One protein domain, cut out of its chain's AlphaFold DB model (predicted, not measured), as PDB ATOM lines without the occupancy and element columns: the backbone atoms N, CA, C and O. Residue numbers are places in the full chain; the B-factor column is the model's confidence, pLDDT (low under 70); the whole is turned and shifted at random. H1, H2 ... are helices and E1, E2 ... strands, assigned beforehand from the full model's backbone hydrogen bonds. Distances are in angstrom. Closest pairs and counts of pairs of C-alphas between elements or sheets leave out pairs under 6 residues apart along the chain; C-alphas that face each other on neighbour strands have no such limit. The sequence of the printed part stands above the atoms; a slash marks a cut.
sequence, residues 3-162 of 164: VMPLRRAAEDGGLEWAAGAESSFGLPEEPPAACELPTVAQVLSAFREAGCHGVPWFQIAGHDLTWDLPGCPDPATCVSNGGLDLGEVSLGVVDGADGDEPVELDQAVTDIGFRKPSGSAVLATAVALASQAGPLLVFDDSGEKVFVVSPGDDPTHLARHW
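What this domain is: This is residues 3 to 162 of the 164 residues of an uncharacterized protein of Micromonospora citrea (UniProt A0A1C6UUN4). Two small sheets stand side by side, edge strands E1 and E5 close together, and the long helix H4 covers part of both. H3 packs on H4 over the second sheet, H2 is on the opposite face of the first sheet from H4, and the long loop of residues 57 to 84 lies beyond E3. The printed part has 160 residues with five named helices and seven named strands, along the chain E1 H1 H2 E2 H3 E3 E4 E5 H4 E6 E7 H5; the sheets run E1 E6 E7 E2 and E3 E4 E5, both mixed. The class is mixed, helices and strands, with under half of the residues in named elements. The whole is compact and rounded, with a radius of gyration of the C-alphas of 15.1 A and spans of 40 by 38 by 28 A.

How they stand to each other: E1, residues 3 to 5, is antiparallel to E6, residues 136 to 139, with N 4 and O 137 at 2.9 A. H1, residues 6 to 11, only grazes both sheets and is close but not clearly touching H2, residues 14 to 19; their closest C-alphas, Ala 9 and Leu 15, are 6.4 A apart. H2 has a height of 9.7 A over the first sheet. E2, residues 23 to 25, is parallel to E7, residues 145 to 149, with N 146 and O 23 at 2.9 A. E1, H1, H2 and E2 form a split strand-helix-strand unit, two strands of one sheet running the same way with E6 and E7 between them; its crossover is right-handed. E6 and E7 are an antiparallel hairpin, with N 138 and O 147 at 2.8 A. H3, residues 40 to 49, runs along the strands over E4, residues 85 to 93, at a height of 9.0 A. E3, residues 53 to 56, is parallel to E4, with N 55 and O 87 at 2.8 A. E4 bends by 66 degrees at residue 88 and forms an antiparallel hairpin with E5, residues 109 to 115; N 90 and O 113 are at 2.9 A. The closest C-alphas of E1 and E5, Met 4 and Asp 111, are 4.3 A apart. H4, residues 119 to 133, has a height of 8.7 A over the first sheet and touches H3 at a steep tilt of 54 degrees, opposite ways; their closest C-alphas, Ala 46 and Leu 129, are 5.1 A apart. H5, residues 155 to 158, only just touches H4, with 3 pairs of C-alphas within 8 A, made by residues 123 to 127 of H4 alone, the closest being Val 127 and Pro 155 at 6.9 A. Every O i to N i+4 pair is within hydrogen-bond range in H1, H2 and H3, and 9 of 11 are in H4; H5 is too short for such a pair.

Where its parts are: E1 begins at C-alpha 3 (-35.243, 41.568, 37.546). E4 is 22.3 A long, H4 20.0 A, E5 17.4 A, H3 14.2 A and E7 13.3 A. H4 begins at C-alpha 119 (-46.052, 36.563, 38.597), and H5 ends at C-alpha 158 (-48.720, 45.881, 31.957).

The domain as a whole: The two C-alphas farthest apart, those of Glu 30 and Ala 76, are 43.4 A apart. The printed part has no cut. The links E2 to H3, E3 to E4 and E4 to E5 are long. The mean pLDDT of the printed part is 91.4, and residues 96 to 100 are under 70.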
ATOM      1  N   VAL A   3     -35.018  40.147  37.810       97.56
ATOM      2  CA  VAL A   3     -35.243  41.568  37.546       97.56
ATOM      3  C   VAL A   3     -33.900  42.273  37.634       97.56
ATOM      4  O   VAL A   3     -33.205  42.133  38.633       97.56
ATOM      5  N   MET A   4     -33.535  43.053  36.623       95.50
ATOM      6  CA  MET A   4     -32.295  43.831  36.638       95.50
ATOM      7  C   MET A   4     -32.505  45.237  36.069       95.50
ATOM      8  O   MET A   4     -33.348  45.414  35.185       95.50
ATOM      9  N   PRO A   5     -31.746  46.253  36.511       95.38
ATOM     10  CA  PRO A   5     -31.779  47.571  35.890       95.38
ATOM     11  C   PRO A   5     -31.429  47.487  34.402       95.38
ATOM     12  O   PRO A   5     -30.389  46.942  34.027       95.38
ATOM     13  N   LEU A   6     -32.264  48.070  33.539       94.19
ATOM     14  CA  LEU A   6     -32.091  47.982  32.085       94.19
ATOM     15  C   LEU A   6     -30.751  48.579  31.629       94.19
ATOM     16  O   LEU A   6     -30.147  48.078  30.685       94.19
ATOM     17  N   ARG A   7     -30.237  49.596  32.339       90.44
ATOM     18  CA  ARG A   7     -28.891  50.143  32.097       90.44
ATOM     19  C   ARG A   7     -27.787  49.092  32.223       90.44
ATOM     20  O   ARG A   7     -26.858  49.100  31.426       90.44
ATOM     21  N   ARG A   8     -27.897  48.177  33.193       90.44
ATOM     22  CA  ARG A   8     -26.899  47.132  33.439       90.44
ATOM     23  C   ARG A   8     -26.943  46.101  32.319       90.44
ATOM     24  O   ARG A   8     -25.906  45.743  31.780       90.44
ATOM     25  N   ALA A   9     -28.150  45.711  31.909       88.31
ATOM     26  CA  ALA A   9     -28.332  44.855  30.743       88.31
ATOM     27  C   ALA A   9     -27.748  45.500  29.473       88.31
ATOM     28  O   ALA A   9     -27.095  44.824  28.687       88.31
ATOM     29  N   ALA A  10     -27.938  46.809  29.277       87.69
ATOM     30  CA  ALA A  10     -27.414  47.531  28.119       87.69
ATOM     31  C   ALA A  10     -25.876  47.587  28.074       87.69
ATOM     32  O   ALA A  10     -25.304  47.424  26.998       87.69
ATOM     33  N   GLU A  11     -25.211  47.779  29.218       86.56
ATOM     34  CA  GLU A  11     -23.739  47.782  29.324       86.56
ATOM     35  C   GLU A  11     -23.112  46.456  28.865       86.56
ATOM     36  O   GLU A  11     -22.053  46.461  28.238       86.56
ATOM     37  N   ASP A  12     -23.792  45.337  29.121       80.44
ATOM     38  CA  ASP A  12     -23.304  43.990  28.809       80.44
ATOM     39  C   ASP A  12     -23.805  43.474  27.436       80.44
ATOM     40  O   ASP A  12     -23.664  42.293  27.118       80.44
ATOM     41  N   GLY A  13     -24.413  44.336  26.607       80.06
ATOM     42  CA  GLY A  13     -24.979  43.957  25.302       80.06
ATOM     43  C   GLY A  13     -26.300  43.177  25.381       80.06
ATOM     44  O   GLY A  13     -26.801  42.679  24.373       80.06
ATOM     45  N   GLY A  14     -26.911  43.099  26.562       83.88
ATOM     46  CA  GLY A  14     -28.145  42.360  26.833       83.88
ATOM     47  C   GLY A  14     -29.383  42.876  26.093       83.88
ATOM     48  O   GLY A  14     -30.357  42.139  25.974       83.88
ATOM     49  N   LEU A  15     -29.367  44.096  25.543       86.19
ATOM     50  CA  LEU A  15     -30.483  44.610  24.734       86.19
ATOM     51  C   LEU A  15     -30.641  43.864  23.402       86.19
ATOM     52  O   LEU A  15     -31.768  43.615  22.981       86.19
ATOM     53  N   GLU A  16     -29.539  43.468  22.755       86.50
ATOM     54  CA  GLU A  16     -29.603  42.676  21.518       86.50
ATOM     55  C   GLU A  16     -30.169  41.280  21.791       86.50
ATOM     56  O   GLU A  16     -31.008  40.783  21.040       86.50
ATOM     57  N   TRP A  17     -29.759  40.672  22.908       90.38
ATOM     58  CA  TRP A  17     -30.316  39.407  23.379       90.38
ATOM     59  C   TRP A  17     -31.814  39.529  23.685       90.38
ATOM     60  O   TRP A  17     -32.603  38.728  23.188       90.38
ATOM     61  N   ALA A  18     -32.220  40.563  24.426       89.94
ATOM     62  CA  ALA A  18     -33.616  40.803  24.775       89.94
ATOM     63  C   ALA A  18     -34.500  41.013  23.534       89.94
ATOM     64  O   ALA A  18     -35.627  40.520  23.481       89.94
ATOM     65  N   ALA A  19     -33.986  41.709  22.516       89.25
ATOM     66  CA  ALA A  19     -34.672  41.895  21.240       89.25
ATOM     67  C   ALA A  19     -34.803  40.591  20.432       89.25
ATOM     68  O   ALA A  19     -35.724  40.463  19.626       89.25
ATOM     69  N   GLY A  20     -33.897  39.632  20.648       88.81
ATOM     70  CA  GLY A  20     -33.899  38.310  20.020       88.81
ATOM     71  C   GLY A  20     -34.706  37.236  20.759       88.81
ATOM     72  O   GLY A  20     -34.761  36.106  20.274       88.81
ATOM     73  N   ALA A  21     -35.307  37.558  21.908       91.44
ATOM     74  CA  ALA A  21     -36.156  36.638  22.662       91.44
ATOM     75  C   ALA A  21     -37.404  36.225  21.857       91.44
ATOM     76  O   ALA A  21     -37.861  36.956  20.975       91.44
ATOM     77  N   GLU A  22     -37.992  35.065  22.175       91.69
ATOM     78  CA  GLU A  22     -39.215  34.597  21.502       91.69
ATOM     79  C   GLU A  22     -40.374  35.587  21.672       91.69
ATOM     80  O   GLU A  22     -41.202  35.760  20.774       91.69
ATOM     81  N   SER A  23     -40.425  36.249  22.828       91.81
ATOM     82  CA  SER A  23     -41.371  37.315  23.114       91.81
ATOM     83  C   SER A  23     -40.713  38.418  23.931       91.81
ATOM     84  O   SER A  23     -40.141  38.164  24.990       91.81
ATOM     85  N   SER A  24     -40.838  39.657  23.457       93.62
ATOM     86  CA  SER A  24     -40.392  40.849  24.170       93.62
ATOM     87  C   SER A  24     -41.495  41.906  24.245       93.62
ATOM     88  O   SER A  24     -42.323  42.036  23.338       93.62
ATOM     89  N   PHE A  25     -41.524  42.665  25.341       95.19
ATOM     90  CA  PHE A  25     -42.445  43.787  25.535       95.19
ATOM     91  C   PHE A  25     -41.720  44.999  26.125       95.19
ATOM     92  O   PHE A  25     -40.913  44.859  27.040       95.19
ATOM     93  N   GLY A  26     -42.036  46.195  25.618       93.88
ATOM     94  CA  GLY A  26     -41.580  47.465  26.194       93.88
ATOM     95  C   GLY A  26     -40.103  47.806  25.966       93.88
ATOM     96  O   GLY A  26     -39.619  48.768  26.557       93.88
ATOM     97  N   LEU A  27     -39.377  47.046  25.137       92.50
ATOM     98  CA  LEU A  27     -37.977  47.352  24.831       92.50
ATOM     99  C   LEU A  27     -37.857  48.742  24.186       92.50
ATOM    100  O   LEU A  27     -38.583  49.026  23.229       92.50
ATOM    101  N   PRO A  28     -36.956  49.606  24.682       88.75
ATOM    102  CA  PRO A  28     -36.746  50.911  24.083       88.75
ATOM    103  C   PRO A  28     -35.980  50.785  22.759       88.75
ATOM    104  O   PRO A  28     -35.176  49.872  22.575       88.75
ATOM    105  N   GLU A  29     -36.206  51.731  21.844       84.44
ATOM    106  CA  GLU A  29     -35.467  51.805  20.572       84.44
ATOM    107  C   GLU A  29     -33.994  52.196  20.778       84.44
ATOM    108  O   GLU A  29     -33.123  51.775  20.018       84.44
ATOM    109  N   GLU A  30     -33.714  52.981  21.822       83.31
ATOM    110  CA  GLU A  30     -32.374  53.420  22.209       83.31
ATOM    111  C   GLU A  30     -32.046  52.951  23.636       83.31
ATOM    112  O   GLU A  30     -32.950  52.825  24.469       83.31
ATOM    113  N   PRO A  31     -30.761  52.713  23.963       80.12
ATOM    114  CA  PRO A  31     -30.361  52.405  25.329       80.12
ATOM    115  C   PRO A  31     -30.836  53.483  26.317       80.12
ATOM    116  O   PRO A  31     -30.759  54.677  26.006       80.12
ATOM    117  N   PRO A  32     -31.301  53.098  27.518       81.62
ATOM    118  CA  PRO A  32     -31.724  54.067  28.517       81.62
ATOM    119  C   PRO A  32     -30.556  54.966  28.937       81.62
ATOM    120  O   PRO A  32     -29.392  54.555  28.939       81.62
ATOM    121  N   ALA A  33     -30.874  56.196  29.341       81.25
ATOM    122  CA  ALA A  33     -29.887  57.094  29.926       81.25
ATOM    123  C   ALA A  33     -29.258  56.472  31.185       81.25
ATOM    124  O   ALA A  33     -29.919  55.753  31.937       81.25
ATOM    125  N   ALA A  34     -27.988  56.784  31.441       79.00
ATOM    126  CA  ALA A  34     -27.315  56.331  32.651       79.00
ATOM    127  C   ALA A  34     -27.997  56.925  33.901       79.00
ATOM    128  O   ALA A  34     -28.028  58.141  34.083       79.00
ATOM    129  N   CYS A  35     -28.523  56.060  34.768       81.81
ATOM    130  CA  CYS A  35     -29.091  56.376  36.083       81.81
ATOM    131  C   CYS A  35     -28.374  55.551  37.149       81.81
ATOM    132  O   CYS A  35     -27.952  54.458  36.828       81.81
ATOM    133  N   GLU A  36     -28.188  56.003  38.385       90.12
ATOM    134  CA  GLU A  36     -27.538  55.159  39.405       90.12
ATOM    135  C   GLU A  36     -28.260  53.807  39.575       90.12
ATOM    136  O   GLU A  36     -29.471  53.708  39.367       90.12
ATOM    137  N   LEU A  37     -27.502  52.749  39.885       94.56
ATOM    138  CA  LEU A  37     -28.100  51.455  40.226       94.56
ATOM    139  C   LEU A  37     -28.879  51.595  41.541       94.56
ATOM    140  O   LEU A  37     -28.434  52.343  42.415       94.56
ATOM    141  N   PRO A  38     -30.006  50.881  41.707       96.56
ATOM    142  CA  PRO A  38     -30.752  50.938  42.949       96.56
ATOM    143  C   PRO A  38     -29.928  50.371  44.101       96.56
ATOM    144  O   PRO A  38     -29.201  49.395  43.926       96.56
ATOM    145  N   THR A  39     -30.069  50.943  45.288       97.00
ATOM    146  CA  THR A  39     -29.471  50.382  46.500       97.00
ATOM    147  C   THR A  39     -30.318  49.245  47.063       97.00
ATOM    148  O   THR A  39     -31.518  49.145  46.784       97.00
ATOM    149  N   VAL A  40     -29.727  48.415  47.925       96.69
ATOM    150  CA  VAL A  40     -30.466  47.396  48.689       96.69
ATOM    151  C   VAL A  40     -31.649  48.030  49.434       96.69
ATOM    152  O   VAL A  40     -32.764  47.512  49.373       96.69
ATOM    153  N   ALA A  41     -31.464  49.197  50.058       96.94
ATOM    154  CA  ALA A  41     -32.544  49.913  50.739       96.94
ATOM    155  C   ALA A  41     -33.712  50.292  49.810       96.94
ATOM    156  O   ALA A  41     -34.873  50.199  50.216       96.94
ATOM    157  N   GLN A  42     -33.432  50.704  48.569       97.44
ATOM    158  CA  GLN A  42     -34.472  51.035  47.587       97.44
ATOM    159  C   GLN A  42     -35.236  49.788  47.135       97.44
ATOM    160  O   GLN A  42     -36.463  49.822  47.035       97.44
ATOM    161  N   VAL A  43     -34.537  48.666  46.942       97.75
ATOM    162  CA  VAL A  43     -35.159  47.373  46.617       97.75
ATOM    163  C   VAL A  43     -36.103  46.916  47.733       97.75
ATOM    164  O   VAL A  43     -37.257  46.580  47.470       97.75
ATOM    165  N   LEU A  44     -35.657  46.980  48.988       97.38
ATOM    166  CA  LEU A  44     -36.489  46.659  50.148       97.38
ATOM    167  C   LEU A  44     -37.696  47.595  50.286       97.38
ATOM    168  O   LEU A  44     -38.804  47.139  50.579       97.38
ATOM    169  N   SER A  45     -37.510  48.898  50.043       97.12
ATOM    170  CA  SER A  45     -38.628  49.845  50.047       97.12
ATOM    171  C   SER A  45     -39.654  49.486  48.978       97.12
ATOM    172  O   SER A  45     -40.844  49.498  49.273       97.12
ATOM    173  N   ALA A  46     -39.210  49.094  47.780       97.56
ATOM    174  CA  ALA A  46     -40.099  48.669  46.705       97.56
ATOM    175  C   ALA A  46     -40.895  47.403  47.063       97.56
ATOM    176  O   ALA A  46     -42.095  47.356  46.798       97.56
ATOM    177  N   PHE A  47     -40.279  46.406  47.713       97.19
ATOM    178  CA  PHE A  47     -41.002  45.217  48.193       97.19
ATOM    179  C   PHE A  47     -42.110  45.599  49.175       97.19
ATOM    180  O   PHE A  47     -43.259  45.176  49.030       97.19
ATOM    181  N   ARG A  48     -41.778  46.453  50.144       96.00
ATOM    182  CA  ARG A  48     -42.718  46.926  51.158       96.00
ATOM    183  C   ARG A  48     -43.839  47.779  50.562       96.00
ATOM    184  O   ARG A  48     -44.999  47.590  50.915       96.00
ATOM    185  N   GLU A  49     -43.513  48.704  49.663       95.00
ATOM    186  CA  GLU A  49     -44.481  49.561  48.962       95.00
ATOM    187  C   GLU A  49     -45.443  48.747  48.096       95.00
ATOM    188  O   GLU A  49     -46.638  49.044  48.056       95.00
ATOM    189  N   ALA A  50     -44.944  47.685  47.461       95.31
ATOM    190  CA  ALA A  50     -45.759  46.740  46.713       95.31
ATOM    191  C   ALA A  50     -46.618  45.834  47.618       95.31
ATOM    192  O   ALA A  50     -47.501  45.145  47.115       95.31
ATOM    193  N   GLY A  51     -46.404  45.832  48.940       95.19
ATOM    194  CA  GLY A  51     -47.097  44.936  49.871       95.19
ATOM    195  C   GLY A  51     -46.685  43.470  49.708       95.19
ATOM    196  O   GLY A  51     -47.470  42.563  49.998       95.19
ATOM    197  N   CYS A  52     -45.473  43.243  49.204       96.31
ATOM    198  CA  CYS A  52     -44.934  41.921  48.943       96.31
ATOM    199  C   CYS A  52     -44.407  41.255  50.219       96.31
ATOM    200  O   CYS A  52     -44.058  41.899  51.207       96.31
ATOM    201  N   HIS A  53     -44.334  39.933  50.172       96.25
ATOM    202  CA  HIS A  53     -43.739  39.089  51.204       96.25
ATOM    203  C   HIS A  53     -42.913  37.986  50.537       96.25
ATOM    204  O   HIS A  53     -43.029  37.763  49.332       96.25
ATOM    205  N   GLY A  54     -42.067  37.301  51.299       95.69
ATOM    206  CA  GLY A  54     -41.205  36.258  50.755       95.69
ATOM    207  C   GLY A  54     -40.196  35.732  51.765       95.69
ATOM    208  O   GLY A  54     -40.333  35.924  52.974       95.69
ATOM    209  N   VAL A  55     -39.182  35.040  51.259       95.50
ATOM    210  CA  VAL A  55     -38.093  34.465  52.049       95.50
ATOM    211  C   VAL A  55     -36.768  35.037  51.543       95.50
ATOM    212  O   VAL A  55     -36.363  34.702  50.428       95.50
ATOM    213  N   PRO A  56     -36.065  35.874  52.325       94.88
ATOM    214  CA  PRO A  56     -34.762  36.377  51.916       94.88
ATOM    215  C   PRO A  56     -33.719  35.253  51.942       94.88
ATOM    216  O   PRO A  56     -33.567  34.549  52.939       94.88
ATOM    217  N   TRP A  57     -32.994  35.095  50.839       94.00
ATOM    218  CA  TRP A  57     -31.812  34.239  50.685       94.00
ATOM    219  C   TRP A  57     -30.536  35.091  50.679       94.00
ATOM    220  O   TRP A  57     -29.633  34.909  49.869       94.00
ATOM    221  N   PHE A  58     -30.504  36.076  51.568       91.81
ATOM    222  CA  PHE A  58     -29.388  36.979  51.812       91.81
ATOM    223  C   PHE A  58     -29.506  37.519  53.242       91.81
ATOM    224  O   PHE A  58     -30.556  37.405  53.881       91.81
ATOM    225  N   GLN A  59     -28.429  38.108  53.749       91.81
ATOM    226  CA  GLN A  59     -28.407  38.788  55.044       91.81
ATOM    227  C   GLN A  59     -28.039  40.251  54.839       91.81
ATOM    228  O   GLN A  59     -27.282  40.559  53.925       91.81
ATOM    229  N   ILE A  60     -28.544  41.139  55.695       92.38
ATOM    230  CA  ILE A  60     -28.129  42.543  55.714       92.38
ATOM    231  C   ILE A  60     -27.419  42.837  57.027       92.38
ATOM    232  O   ILE A  60     -27.917  42.495  58.104       92.38
ATOM    233  N   ALA A  61     -26.257  43.475  56.943       92.31
ATOM    234  CA  ALA A  61     -25.469  43.845  58.103       92.31
ATOM    235  C   ALA A  61     -26.286  44.725  59.066       92.31
ATOM    236  O   ALA A  61     -26.737  45.818  58.733       92.31
ATOM    237  N   GLY A  62     -26.499  44.227  60.288       90.50
ATOM    238  CA  GLY A  62     -27.156  44.981  61.359       90.50
ATOM    239  C   GLY A  62     -28.633  45.329  61.128       90.50
ATOM    240  O   GLY A  62     -29.154  46.168  61.863       90.50
ATOM    241  N   HIS A  63     -29.313  44.703  60.159       91.38
ATOM    242  CA  HIS A  63     -30.682  45.057  59.773       91.38
ATOM    243  C   HIS A  63     -31.627  43.849  59.791       91.38
ATOM    244  O   HIS A  63     -31.307  42.778  59.278       91.38
ATOM    245  N   ASP A  64     -32.809  44.028  60.384       91.25
ATOM    246  CA  ASP A  64     -33.856  43.003  60.442       91.25
ATOM    247  C   ASP A  64     -34.794  43.129  59.235       91.25
ATOM    248  O   ASP A  64     -35.534  44.102  59.096       91.25
ATOM    249  N   LEU A  65     -34.779  42.109  58.376       91.25
ATOM    250  CA  LEU A  65     -35.562  42.058  57.143       91.25
ATOM    251  C   LEU A  65     -37.057  41.799  57.351       91.25
ATOM    252  O   LEU A  65     -37.826  41.974  56.411       91.25
ATOM    253  N   THR A  66     -37.501  41.391  58.543       89.69
ATOM    254  CA  THR A  66     -38.900  40.984  58.764       89.69
ATOM    255  C   THR A  66     -39.915  42.100  58.519       89.69
ATOM    256  O   THR A  66     -41.077  41.813  58.229       89.69
ATOM    257  N   TRP A  67     -39.491  43.364  58.613       87.94
ATOM    258  CA  TRP A  67     -40.326  44.522  58.293       87.94
ATOM    259  C   TRP A  67     -40.398  44.825  56.791       87.94
ATOM    260  O   TRP A  67     -41.437  45.264  56.301       87.94
ATOM    261  N   ASP A  68     -39.305  44.606  56.061       93.31
ATOM    262  CA  ASP A  68     -39.197  44.977  54.647       93.31
ATOM    263  C   ASP A  68     -39.628  43.857  53.701       93.31
ATOM    264  O   ASP A  68     -40.218  44.114  52.653       93.31
ATOM    265  N   LEU A  69     -39.359  42.613  54.091       94.75
ATOM    266  CA  LEU A  69     -39.789  41.410  53.400       94.75
ATOM    267  C   LEU A  69     -40.342  40.423  54.438       94.75
ATOM    268  O   LEU A  69     -39.652  39.477  54.836       94.75
ATOM    269  N   PRO A  70     -41.573  40.650  54.928       94.44
ATOM    270  CA  PRO A  70     -42.197  39.740  55.874       94.44
ATOM    271  C   PRO A  70     -42.358  38.349  55.255       94.44
ATOM    272  O   PRO A  70     -42.486  38.199  54.041       94.44
ATOM    273  N   GLY A  71     -42.391  37.318  56.098       91.88
ATOM    274  CA  GLY A  71     -42.725  35.965  55.658       91.88
ATOM    275  C   GLY A  71     -44.196  35.845  55.253       91.88
ATOM    276  O   GLY A  71     -45.058  36.563  55.763       91.88
ATOM    277  N   CYS A  72     -44.500  34.899  54.361       89.62
ATOM    278  CA  CYS A  72     -45.879  34.618  53.975       89.62
ATOM    279  C   CYS A  72     -46.705  34.129  55.190       89.62
ATOM    280  O   CYS A  72     -46.329  33.127  55.805       89.62
ATOM    281  N   PRO A  73     -47.833  34.784  55.539       81.38
ATOM    282  CA  PRO A  73     -48.626  34.412  56.714       81.38
ATOM    283  C   PRO A  73     -49.385  33.088  56.536       81.38
ATOM    284  O   PRO A  73     -49.608  32.379  57.516       81.38
ATOM    285  N   ASP A  74     -49.771  32.748  55.301       88.19
ATOM    286  CA  ASP A  74     -50.376  31.460  54.943       88.19
ATOM    287  C   ASP A  74     -49.834  30.965  53.588       88.19
ATOM    288  O   ASP A  74     -50.457  31.188  52.543       88.19
ATOM    289  N   PRO A  75     -48.686  30.261  53.589       84.06
ATOM    290  CA  PRO A  75     -48.054  29.780  52.362       84.06
ATOM    291  C   PRO A  75     -48.939  28.848  51.527       84.06
ATOM    292  O   PRO A  75     -48.741  28.727  50.321       84.06
ATOM    293  N   ALA A  76     -49.911  28.166  52.144       85.31
ATOM    294  CA  ALA A  76     -50.725  27.174  51.452       85.31
ATOM    295  C   ALA A  76     -51.795  27.808  50.553       85.31
ATOM    296  O   ALA A  76     -52.168  27.212  49.543       85.31
ATOM    297  N   THR A  77     -52.297  28.993  50.914       88.00
ATOM    298  CA  THR A  77     -53.415  29.639  50.203       88.00
ATOM    299  C   THR A  77     -53.080  31.015  49.635       88.00
ATOM    300  O   THR A  77     -53.883  31.571  48.881       88.00
ATOM    301  N   CYS A  78     -51.900  31.558  49.947       90.00
ATOM    302  CA  CYS A  78     -51.511  32.919  49.597       90.00
ATOM    303  C   CYS A  78     -51.732  33.256  48.117       90.00
ATOM    304  O   CYS A  78     -52.539  34.128  47.795       90.00
ATOM    305  N   VAL A  79     -51.087  32.514  47.213       84.31
ATOM    306  CA  VAL A  79     -51.155  32.783  45.769       84.31
ATOM    307  C   VAL A  79     -52.584  32.631  45.242       84.31
ATOM    308  O   VAL A  79     -53.054  33.468  44.475       84.31
ATOM    309  N   SER A  80     -53.326  31.615  45.700       86.50
ATOM    310  CA  SER A  80     -54.726  31.420  45.292       86.50
ATOM    311  C   SER A  80     -55.665  32.533  45.764       86.50
ATOM    312  O   SER A  80     -56.691  32.768  45.130       86.50
ATOM    313  N   ASN A  81     -55.303  33.237  46.837       89.69
ATOM    314  CA  ASN A  81     -56.034  34.389  47.360       89.69
ATOM    315  C   ASN A  81     -55.532  35.725  46.778       89.69
ATOM    316  O   ASN A  81     -55.960  36.785  47.233       89.69
ATOM    317  N   GLY A  82     -54.639  35.684  45.782       87.75
ATOM    318  CA  GLY A  82     -54.059  36.869  45.150       87.75
ATOM    319  C   GLY A  82     -52.975  37.555  45.985       87.75
ATOM    320  O   GLY A  82     -52.704  38.735  45.777       87.75
ATOM    321  N   GLY A  83     -52.376  36.852  46.947       92.50
ATOM    322  CA  GLY A  83     -51.269  37.384  47.731       92.50
ATOM    323  C   GLY A  83     -49.992  37.543  46.902       92.50
ATOM    324  O   GLY A  83     -49.706  36.753  46.002       92.50
ATOM    325  N   LEU A  84     -49.229  38.590  47.218       95.81
ATOM    326  CA  LEU A  84     -48.021  38.985  46.496       95.81
ATOM    327  C   LEU A  84     -46.778  38.302  47.083       95.81
ATOM    328  O   LEU A  84     -45.944  38.932  47.733       95.81
ATOM    329  N   ASP A  85     -46.693  36.991  46.864       96.12
ATOM    330  CA  ASP A  85     -45.552  36.174  47.280       96.12
ATOM    331  C   ASP A  85     -44.414  36.275  46.256       96.12
ATOM    332  O   ASP A  85     -44.596  35.915  45.087       96.12
ATOM    333  N   LEU A  86     -43.250  36.763  46.686       96.38
ATOM    334  CA  LEU A  86     -42.017  36.823  45.896       96.38
ATOM    335  C   LEU A  86     -41.223  35.507  45.940       96.38
ATOM    336  O   LEU A  86     -40.246  35.364  45.206       96.38
ATOM    337  N   GLY A  87     -41.642  34.534  46.754       94.81
ATOM    338  CA  GLY A  87     -40.926  33.279  46.933       94.81
ATOM    339  C   GLY A  87     -39.579  33.483  47.628       94.81
ATOM    340  O   GLY A  87     -39.462  34.264  48.571       94.81
ATOM    341  N   GLU A  88     -38.556  32.755  47.180       96.00
ATOM    342  CA  GLU A  88     -37.176  32.921  47.650       96.00
ATOM    343  C   GLU A  88     -36.511  34.071  46.874       96.00
ATOM    344  O   GLU A  88     -36.504  34.048  45.640       96.00
ATOM    345  N   VAL A  89     -35.965  35.062  47.587       96.94
ATOM    346  CA  VAL A  89     -35.402  36.291  47.002       96.94
ATOM    347  C   VAL A  89     -33.894  36.350  47.218       96.94
ATOM    348  O   VAL A  89     -33.445  36.284  48.359       96.94
ATOM    349  N   SER A  90     -33.117  36.532  46.153       95.38
ATOM    350  CA  SER A  90     -31.666  36.762  46.195       95.38
ATOM    351  C   SER A  90     -31.306  38.113  45.574       95.38
ATOM    352  O   SER A  90     -32.015  38.589  44.689       95.38
ATOM    353  N   LEU A  91     -30.197  38.719  46.006       94.44
ATOM    354  CA  LEU A  91     -29.689  39.983  45.465       94.44
ATOM    355  C   LEU A  91     -28.278  39.785  44.908       94.44
ATOM    356  O   LEU A  91     -27.409  39.285  45.618       94.44
ATOM    357  N   GLY A  92     -28.050  40.209  43.667       93.44
ATOM    358  CA  GLY A  92     -26.712  40.483  43.152       93.44
ATOM    359  C   GLY A  92     -26.326  41.920  43.494       93.44
ATOM    360  O   GLY A  92     -27.118  42.835  43.259       93.44
ATOM    361  N   VAL A  93     -25.138  42.142  44.065       91.94
ATOM    362  CA  VAL A  93     -24.633  43.486  44.402       91.94
ATOM    363  C   VAL A  93     -23.248  43.737  43.811       91.94
ATOM    364  O   VAL A  93     -22.454  42.813  43.629       91.94
ATOM    365  N   VAL A  94     -22.950  45.004  43.512       84.56
ATOM    366  CA  VAL A  94     -21.623  45.433  43.048       84.56
ATOM    367  C   VAL A  94     -20.592  45.161  44.145       84.56
ATOM    368  O   VAL A  94     -20.825  45.495  45.305       84.56
ATOM    369  N   ASP A  95     -19.465  44.552  43.769       76.19
ATOM    370  CA  ASP A  95     -18.374  44.159  44.674       76.19
ATOM    371  C   ASP A  95     -18.801  43.204  45.816       76.19
ATOM    372  O   ASP A  95     -18.091  43.061  46.812       76.19
ATOM    373  N   GLY A  96     -19.954  42.537  45.671       60.16
ATOM    374  CA  GLY A  96     -20.481  41.565  46.627       60.16
ATOM    375  C   GLY A  96     -19.754  40.228  46.584       60.16
ATOM    376  O   GLY A  96     -19.462  39.699  45.511       60.16
ATOM    377  N   ALA A  97     -19.471  39.686  47.765       50.41
ATOM    378  CA  ALA A  97     -18.762  38.433  47.951       50.41
ATOM    379  C   ALA A  97     -19.602  37.207  47.563       50.41
ATOM    380  O   ALA A  97     -20.804  37.137  47.817       50.41
ATOM    381  N   ASP A  98     -18.935  36.200  46.999       54.31
ATOM    382  CA  ASP A  98     -19.491  34.861  46.827       54.31
ATOM    383  C   ASP A  98     -19.906  34.277  48.199       54.31
ATOM    384  O   ASP A  98     -19.054  34.059  49.062       54.31
ATOM    385  N   GLY A  99     -21.191  33.956  48.396       60.53
ATOM    386  CA  GLY A  99     -21.663  33.151  49.536       60.53
ATOM    387  C   GLY A  99     -22.603  33.861  50.520       60.53
ATOM    388  O   GLY A  99     -23.509  34.576  50.110       60.53
ATOM    389  N   ASP A 100     -22.417  33.586  51.819       68.00
ATOM    390  CA  ASP A 100     -23.289  34.002  52.938       68.00
ATOM    391  C   ASP A 100     -22.893  35.363  53.562       68.00
ATOM    392  O   ASP A 100     -23.308  35.674  54.683       68.00
ATOM    393  N   GLU A 101     -22.042  36.166  52.909       84.06
ATOM    394  CA  GLU A 101     -21.628  37.453  53.481       84.06
ATOM    395  C   GLU A 101     -22.802  38.449  53.517       84.06
ATOM    396  O   GLU A 101     -23.518  38.601  52.523       84.06
ATOM    397  N   PRO A 102     -23.024  39.141  54.651       89.19
ATOM    398  CA  PRO A 102     -24.057  40.162  54.728       89.19
ATOM    399  C   PRO A 102     -23.784  41.322  53.769       89.19
ATOM    400  O   PRO A 102     -22.660  41.816  53.691       89.19
ATOM    401  N   VAL A 103     -24.834  41.797  53.103       92.06
ATOM    402  CA  VAL A 103     -24.802  43.015  52.286       92.06
ATOM    403  C   VAL A 103     -25.143  44.248  53.130       92.06
ATOM    404  O   VAL A 103     -25.788  44.151  54.174       92.06
ATOM    405  N   GLU A 104     -24.730  45.424  52.680       93.88
ATOM    406  CA  GLU A 104     -25.038  46.715  53.298       93.88
ATOM    407  C   GLU A 104     -26.225  47.387  52.590       93.88
ATOM    408  O   GLU A 104     -26.489  47.166  51.408       93.88
ATOM    409  N   LEU A 105     -26.956  48.243  53.307       95.50
ATOM    410  CA  LEU A 105     -28.158  48.902  52.777       95.50
ATOM    411  C   LEU A 105     -27.880  49.870  51.612       95.50
ATOM    412  O   LEU A 105     -28.771  50.113  50.795       95.50
ATOM    413  N   ASP A 106     -26.681  50.442  51.549       95.25
ATOM    414  CA  ASP A 106     -26.249  51.398  50.526       95.25
ATOM    415  C   ASP A 106     -25.538  50.741  49.333       95.25
ATOM    416  O   ASP A 106     -25.251  51.423  48.348       95.25
ATOM    417  N   GLN A 107     -25.307  49.424  49.373       94.81
ATOM    418  CA  GLN A 107     -24.731  48.701  48.243       94.81
ATOM    419  C   GLN A 107     -25.659  48.726  47.030       94.81
ATOM    420  O   GLN A 107     -26.877  48.570  47.138       94.81
ATOM    421  N   ALA A 108     -25.053  48.905  45.857       95.50
ATOM    422  CA  ALA A 108     -25.742  48.911  44.576       95.50
ATOM    423  C   ALA A 108     -26.129  47.488  44.150       95.50
ATOM    424  O   ALA A 108     -25.281  46.598  44.118       95.50
ATOM    425  N   VAL A 109     -27.388  47.301  43.767       95.62
ATOM    426  CA  VAL A 109     -27.966  46.036  43.304       95.62
ATOM    427  C   VAL A 109     -27.861  45.939  41.782       95.62
ATOM    428  O   VAL A 109     -28.296  46.834  41.051       95.62
ATOM    429  N   THR A 110     -27.289  44.841  41.294       94.62
ATOM    430  CA  THR A 110     -27.152  44.534  39.862       94.62
ATOM    431  C   THR A 110     -28.339  43.754  39.322       94.62
ATOM    432  O   THR A 110     -28.719  43.950  38.168       94.62
ATOM    433  N   ASP A 111     -28.929  42.897  40.148       95.06
ATOM    434  CA  ASP A 111     -30.041  42.026  39.795       95.06
ATOM    435  C   ASP A 111     -30.727  41.475  41.053       95.06
ATOM    436  O   ASP A 111     -30.167  41.451  42.150       95.06
ATOM    437  N   ILE A 112     -31.976  41.057  40.880       97.50
ATOM    438  CA  ILE A 112     -32.812  40.447  41.906       97.50
ATOM    439  C   ILE A 112     -33.307  39.117  41.354       97.50
ATOM    440  O   ILE A 112     -33.984  39.074  40.322       97.50
ATOM    441  N   GLY A 113     -32.988  38.035  42.054       97.25
ATOM    442  CA  GLY A 113     -33.450  36.694  41.734       97.25
ATOM    443  C   GLY A 113     -34.700  36.340  42.525       97.25
ATOM    444  O   GLY A 113     -34.762  36.546  43.735       97.25
ATOM    445  N   PHE A 114     -35.682  35.764  41.839       97.06
ATOM    446  CA  PHE A 114     -36.909  35.242  42.425       97.06
ATOM    447  C   PHE A 114     -37.088  33.777  42.048       97.06
ATOM    448  O   PHE A 114     -37.210  33.426  40.862       97.06
ATOM    449  N   ARG A 115     -37.176  32.915  43.061       95.56
ATOM    450  CA  ARG A 115     -37.462  31.492  42.891       95.56
ATOM    451  C   ARG A 115     -38.834  31.146  43.453       95.56
ATOM    452  O   ARG A 115     -39.118  31.330  44.631       95.56
ATOM    453  N   LYS A 116     -39.664  30.586  42.563       93.50
ATOM    454  CA  LYS A 116     -41.097  30.305  42.767       93.50
ATOM    455  C   LYS A 116     -41.933  31.539  43.179       93.50
ATOM    456  O   LYS A 116     -42.779  31.396  44.059       93.50
ATOM    457  N   PRO A 117     -41.735  32.725  42.572       94.94
ATOM    458  CA  PRO A 117     -42.606  33.854  42.859       94.94
ATOM    459  C   PRO A 117     -43.999  33.639  42.259       94.94
ATOM    460  O   PRO A 117     -44.177  32.889  41.295       94.94
ATOM    461  N   SER A 118     -44.974  34.389  42.756       94.38
ATOM    462  CA  SER A 118     -46.166  34.719  41.978       94.38
ATOM    463  C   SER A 118     -45.823  35.780  40.921       94.38
ATOM    464  O   SER A 118     -45.148  36.768  41.218       94.38
ATOM    465  N   GLY A 119     -46.303  35.605  39.684       94.75
ATOM    466  CA  GLY A 119     -46.052  36.563  38.597       94.75
ATOM    467  C   GLY A 119     -46.535  37.977  38.939       94.75
ATOM    468  O   GLY A 119     -45.840  38.956  38.667       94.75
ATOM    469  N   SER A 120     -47.672  38.087  39.629       95.56
ATOM    470  CA  SER A 120     -48.226  39.358  40.104       95.56
ATOM    471  C   SER A 120     -47.342  40.074  41.127       95.56
ATOM    472  O   SER A 120     -47.281  41.301  41.095       95.56
ATOM    473  N   ALA A 121     -46.649  39.346  42.012       96.56
ATOM    474  CA  ALA A 121     -45.727  39.963  42.965       96.56
ATOM    475  C   ALA A 121     -44.516  40.567  42.259       96.56
ATOM    476  O   ALA A 121     -44.132  41.693  42.565       96.56
ATOM    477  N   VAL A 122     -43.951  39.858  41.275       97.44
ATOM    478  CA  VAL A 122     -42.809  40.385  40.516       97.44
ATOM    479  C   VAL A 122     -43.213  41.623  39.723       97.44
ATOM    480  O   VAL A 122     -42.483  42.610  39.751       97.44
ATOM    481  N   LEU A 123     -44.393  41.622  39.092       97.56
ATOM    482  CA  LEU A 123     -44.903  42.807  38.402       97.56
ATOM    483  C   LEU A 123     -45.087  43.996  39.360       97.56
ATOM    484  O   LEU A 123     -44.625  45.096  39.061       97.56
ATOM    485  N   ALA A 124     -45.731  43.786  40.514       97.00
ATOM    486  CA  ALA A 124     -45.963  44.845  41.499       97.00
ATOM    487  C   ALA A 124     -44.645  45.441  42.023       97.00
ATOM    488  O   ALA A 124     -44.475  46.662  42.049       97.00
ATOM    489  N   THR A 125     -43.686  44.579  42.359       97.44
ATOM    490  CA  THR A 125     -42.334  44.969  42.769       97.44
ATOM    491  C   THR A 125     -41.594  45.725  41.666       97.44
ATOM    492  O   THR A 125     -40.986  46.756  41.946       97.44
ATOM    493  N   ALA A 126     -41.641  45.248  40.419       97.75
ATOM    494  CA  ALA A 126     -40.955  45.890  39.301       97.75
ATOM    495  C   ALA A 126     -41.508  47.299  39.038       97.75
ATOM    496  O   ALA A 126     -40.733  48.230  38.844       97.75
ATOM    497  N   VAL A 127     -42.829  47.486  39.106       97.31
ATOM    498  CA  VAL A 127     -43.449  48.817  38.999       97.31
ATOM    499  C   VAL A 127     -42.970  49.734  40.125       97.31
ATOM    500  O   VAL A 127     -42.563  50.868  39.859       97.31
ATOM    501  N   ALA A 128     -43.013  49.262  41.376       96.94
ATOM    502  CA  ALA A 128     -42.598  50.059  42.530       96.94
ATOM    503  C   ALA A 128     -41.123  50.478  42.415       96.94
ATOM    504  O   ALA A 128     -40.790  51.659  42.551       96.94
ATOM    505  N   LEU A 129     -40.246  49.532  42.067       97.12
ATOM    506  CA  LEU A 129     -38.812  49.763  41.943       97.12
ATOM    507  C   LEU A 129     -38.457  50.643  40.739       97.12
ATOM    508  O   LEU A 129     -37.564  51.480  40.857       97.12
ATOM    509  N   ALA A 130     -39.157  50.521  39.605       95.69
ATOM    510  CA  ALA A 130     -38.848  51.299  38.404       95.69
ATOM    511  C   ALA A 130     -38.919  52.814  38.660       95.69
ATOM    512  O   ALA A 130     -38.118  53.579  38.127       95.69
ATOM    513  N   SER A 131     -39.813  53.261  39.548       89.31
ATOM    514  CA  SER A 131     -39.905  54.671  39.950       89.31
ATOM    515  C   SER A 131     -38.637  55.219  40.629       89.31
ATOM    516  O   SER A 131     -38.394  56.424  40.585       89.31
ATOM    517  N   GLN A 132     -37.821  54.341  41.221       90.00
ATOM    518  CA  GLN A 132     -36.603  54.681  41.964       90.00
ATOM    519  C   GLN A 132     -35.329  54.338  41.178       90.00
ATOM    520  O   GLN A 132     -34.330  55.043  41.291       90.00
ATOM    521  N   ALA A 133     -35.373  53.269  40.381       91.88
ATOM    522  CA  ALA A 133     -34.219  52.665  39.714       91.88
ATOM    523  C   ALA A 133     -34.127  52.974  38.208       91.88
ATOM    524  O   ALA A 133     -33.135  52.626  37.564       91.88
ATOM    525  N   GLY A 134     -35.158  53.596  37.628       93.69
ATOM    526  CA  GLY A 134     -35.308  53.685  36.176       93.69
ATOM    527  C   GLY A 134     -35.893  52.399  35.572       93.69
ATOM    528  O   GLY A 134     -36.394  51.545  36.303       93.69
ATOM    529  N   PRO A 135     -35.868  52.246  34.235       95.75
ATOM    530  CA  PRO A 135     -36.423  51.069  33.576       95.75
ATOM    531  C   PRO A 135     -35.761  49.764  34.033       95.75
ATOM    532  O   PRO A 135     -34.536  49.686  34.166       95.75
ATOM    533  N   LEU A 136     -36.572  48.728  34.223       96.75
ATOM    534  CA  LEU A 136     -36.152  47.400  34.659       96.75
ATOM    535  C   LEU A 136     -36.433  46.372  33.571       96.75
ATOM    536  O   LEU A 136     -37.493  46.396  32.952       96.75
ATOM    537  N   LEU A 137     -35.498  45.451  33.379       96.50
ATOM    538  CA  LEU A 137     -35.657  44.267  32.552       96.50
ATOM    539  C   LEU A 137     -36.089  43.093  33.433       96.50
ATOM    540  O   LEU A 137     -35.441  42.819  34.442       96.50
ATOM    541  N   VAL A 138     -37.146  42.390  33.037       97.75
ATOM    542  CA  VAL A 138     -37.643  41.185  33.703       97.75
ATOM    543  C   VAL A 138     -37.637  40.016  32.732       97.75
ATOM    544  O   VAL A 138     -38.098  40.150  31.598       97.75
ATOM    545  N   PHE A 139     -37.120  38.875  33.170       96.00
ATOM    546  CA  PHE A 139     -37.052  37.649  32.376       96.00
ATOM    547  C   PHE A 139     -37.079  36.415  33.282       96.00
ATOM    548  O   PHE A 139     -36.782  36.485  34.477       96.00
ATOM    549  N   ASP A 140     -37.480  35.269  32.747       92.50
ATOM    550  CA  ASP A 140     -37.410  33.994  33.459       92.50
ATOM    551  C   ASP A 140     -36.094  33.259  33.184       92.50
ATOM    552  O   ASP A 140     -35.204  33.757  32.503       92.50
ATOM    553  N   ASP A 141     -35.952  32.067  33.759       87.88
ATOM    554  CA  ASP A 141     -34.701  31.316  33.692       87.88
ATOM    555  C   ASP A 141     -34.431  30.752  32.278       87.88
ATOM    556  O   ASP A 141     -33.296  30.368  31.995       87.88
ATOM    557  N   SER A 142     -35.443  30.686  31.391       89.69
ATOM    558  CA  SER A 142     -35.234  30.314  29.981       89.69
ATOM    559  C   SER A 142     -34.784  31.504  29.140       89.69
ATOM    560  O   SER A 142     -34.065  31.319  28.159       89.69
ATOM    561  N   GLY A 143     -35.181  32.722  29.526       88.81
ATOM    562  CA  GLY A 143     -34.855  33.928  28.776       88.81
ATOM    563  C   GLY A 143     -35.653  34.081  27.481       88.81
ATOM    564  O   GLY A 143     -35.372  34.970  26.681       88.81
ATOM    565  N   GLU A 144     -36.647  33.220  27.252       91.69
ATOM    566  CA  GLU A 144     -37.487  33.239  26.047       91.69
ATOM    567  C   GLU A 144     -38.497  34.392  26.081       91.69
ATOM    568  O   GLU A 144     -38.940  34.879  25.038       91.69
ATOM    569  N   LYS A 145     -38.860  34.835  27.289       93.81
ATOM    570  CA  LYS A 145     -39.793  35.928  27.546       93.81
ATOM    571  C   LYS A 145     -39.083  37.050  28.277       93.81
ATOM    572  O   LYS A 145     -38.527  36.843  29.355       93.81
ATOM    573  N   VAL A 146     -39.161  38.244  27.711       95.88
ATOM    574  CA  VAL A 146     -38.525  39.437  28.257       95.88
ATOM    575  C   VAL A 146     -39.530  40.578  28.337       95.88
ATOM    576  O   VAL A 146     -40.341  40.790  27.436       95.88
ATOM    577  N   PHE A 147     -39.489  41.333  29.425       97.56
ATOM    578  CA  PHE A 147     -40.429  42.412  29.679       97.56
ATOM    579  C   PHE A 147     -39.706  43.608  30.284       97.56
ATOM    580  O   PHE A 147     -38.971  43.456  31.257       97.56
ATOM    581  N   VAL A 148     -39.919  44.802  29.739       97.00
ATOM    582  CA  VAL A 148     -39.419  46.043  30.334       97.00
ATOM    583  C   VAL A 148     -40.532  46.734  31.102       97.00
ATOM    584  O   VAL A 148     -41.622  46.945  30.572       97.00
ATOM    585  N   VAL A 149     -40.237  47.105  32.345       97.00
ATOM    586  CA  VAL A 149     -41.089  47.957  33.179       97.00
ATOM    587  C   VAL A 149     -40.416  49.315  33.310       97.00
ATOM    588  O   VAL A 149     -39.306  49.415  33.831       97.00
ATOM    589  N   SER A 150     -41.073  50.359  32.818       95.75
ATOM    590  CA  SER A 150     -40.577  51.732  32.828       95.75
ATOM    591  C   SER A 150     -41.197  52.559  33.961       95.75
ATOM    592  O   SER A 150     -42.313  52.284  34.412       95.75
ATOM    593  N   PRO A 151     -40.504  53.615  34.427       94.50
ATOM    594  CA  PRO A 151     -41.075  54.543  35.393       94.50
ATOM    595  C   PRO A 151     -42.385  55.149  34.869       94.50
ATOM    596  O   PRO A 151     -42.418  55.731  33.785       94.50
ATOM    597  N   GLY A 152     -43.451  55.059  35.665       93.19
ATOM    598  CA  GLY A 152     -44.760  55.630  35.332       93.19
ATOM    599  C   GLY A 152     -45.684  54.726  34.511       93.19
ATOM    600  O   GLY A 152     -46.796  55.155  34.201       93.19
ATOM    601  N   ASP A 153     -45.272  53.497  34.194       95.25
ATOM    602  CA  ASP A 153     -46.154  52.525  33.552       95.25
ATOM    603  C   ASP A 153     -47.387  52.210  34.417       95.25
ATOM    604  O   ASP A 153     -47.301  52.077  35.639       95.25
ATOM    605  N   ASP A 154     -48.548  52.055  33.769       94.12
ATOM    606  CA  ASP A 154     -49.782  51.620  34.430       94.12
ATOM    607  C   ASP A 154     -49.746  50.100  34.678       94.12
ATOM    608  O   ASP A 154     -49.789  49.327  33.711       94.12
ATOM    609  N   PRO A 155     -49.771  49.634  35.942       92.69
ATOM    610  CA  PRO A 155     -49.746  48.206  36.263       92.69
ATOM    611  C   PRO A 155     -50.890  47.425  35.617       92.69
ATOM    612  O   PRO A 155     -50.721  46.266  35.238       92.69
ATOM    613  N   THR A 156     -52.057  48.056  35.448       94.50
ATOM    614  CA  THR A 156     -53.236  47.418  34.846       94.50
ATOM    615  C   THR A 156     -53.040  47.175  33.354       94.50
ATOM    616  O   THR A 156     -53.552  46.197  32.804       94.50
ATOM    617  N   HIS A 157     -52.315  48.074  32.684       95.50
ATOM    618  CA  HIS A 157     -51.924  47.903  31.296       95.50
ATOM    619  C   HIS A 157     -50.865  46.807  31.170       95.50
ATOM    620  O   HIS A 157     -51.069  45.872  30.395       95.50
ATOM    621  N   LEU A 158     -49.801  46.870  31.979       96.25
ATOM    622  CA  LEU A 158     -48.720  45.881  31.957       96.25
ATOM    623  C   LEU A 158     -49.231  44.458  32.214       96.25
ATOM    624  O   LEU A 158     -48.874  43.539  31.482       96.25
ATOM    625  N   ALA A 159     -50.151  44.283  33.167       95.12
ATOM    626  CA  ALA A 159     -50.738  42.984  33.500       95.12
ATOM    627  C   ALA A 159     -51.428  42.281  32.312       95.12
ATOM    628  O   ALA A 159     -51.537  41.060  32.305       95.12
ATOM    629  N   ARG A 160     -51.883  43.017  31.287       95.19
ATOM    630  CA  ARG A 160     -52.492  42.424  30.075       95.19
ATOM    631  C   ARG A 160     -51.471  41.787  29.137       95.19
ATOM    632  O   ARG A 160     -51.848  40.980  28.293       95.19
ATOM    633  N   HIS A 161     -50.217  42.200  29.261       95.06
ATOM    634  CA  HIS A 161     -49.093  41.744  28.453       95.06
ATOM    635  C   HIS A 161     -48.136  40.854  29.255       95.06
ATOM    636  O   HIS A 161     -47.229  40.258  28.680       95.06
ATOM    637  N   TRP A 162     -48.342  40.769  30.570       95.88
ATOM    638  CA  TRP A 162     -47.488  40.044  31.491       95.88
ATOM    639  C   TRP A 162     -47.536  38.531  31.222       95.88
ATOM    640  O   TRP A 162     -48.623  37.948  31.222       95.88
TER     641      TRP A 162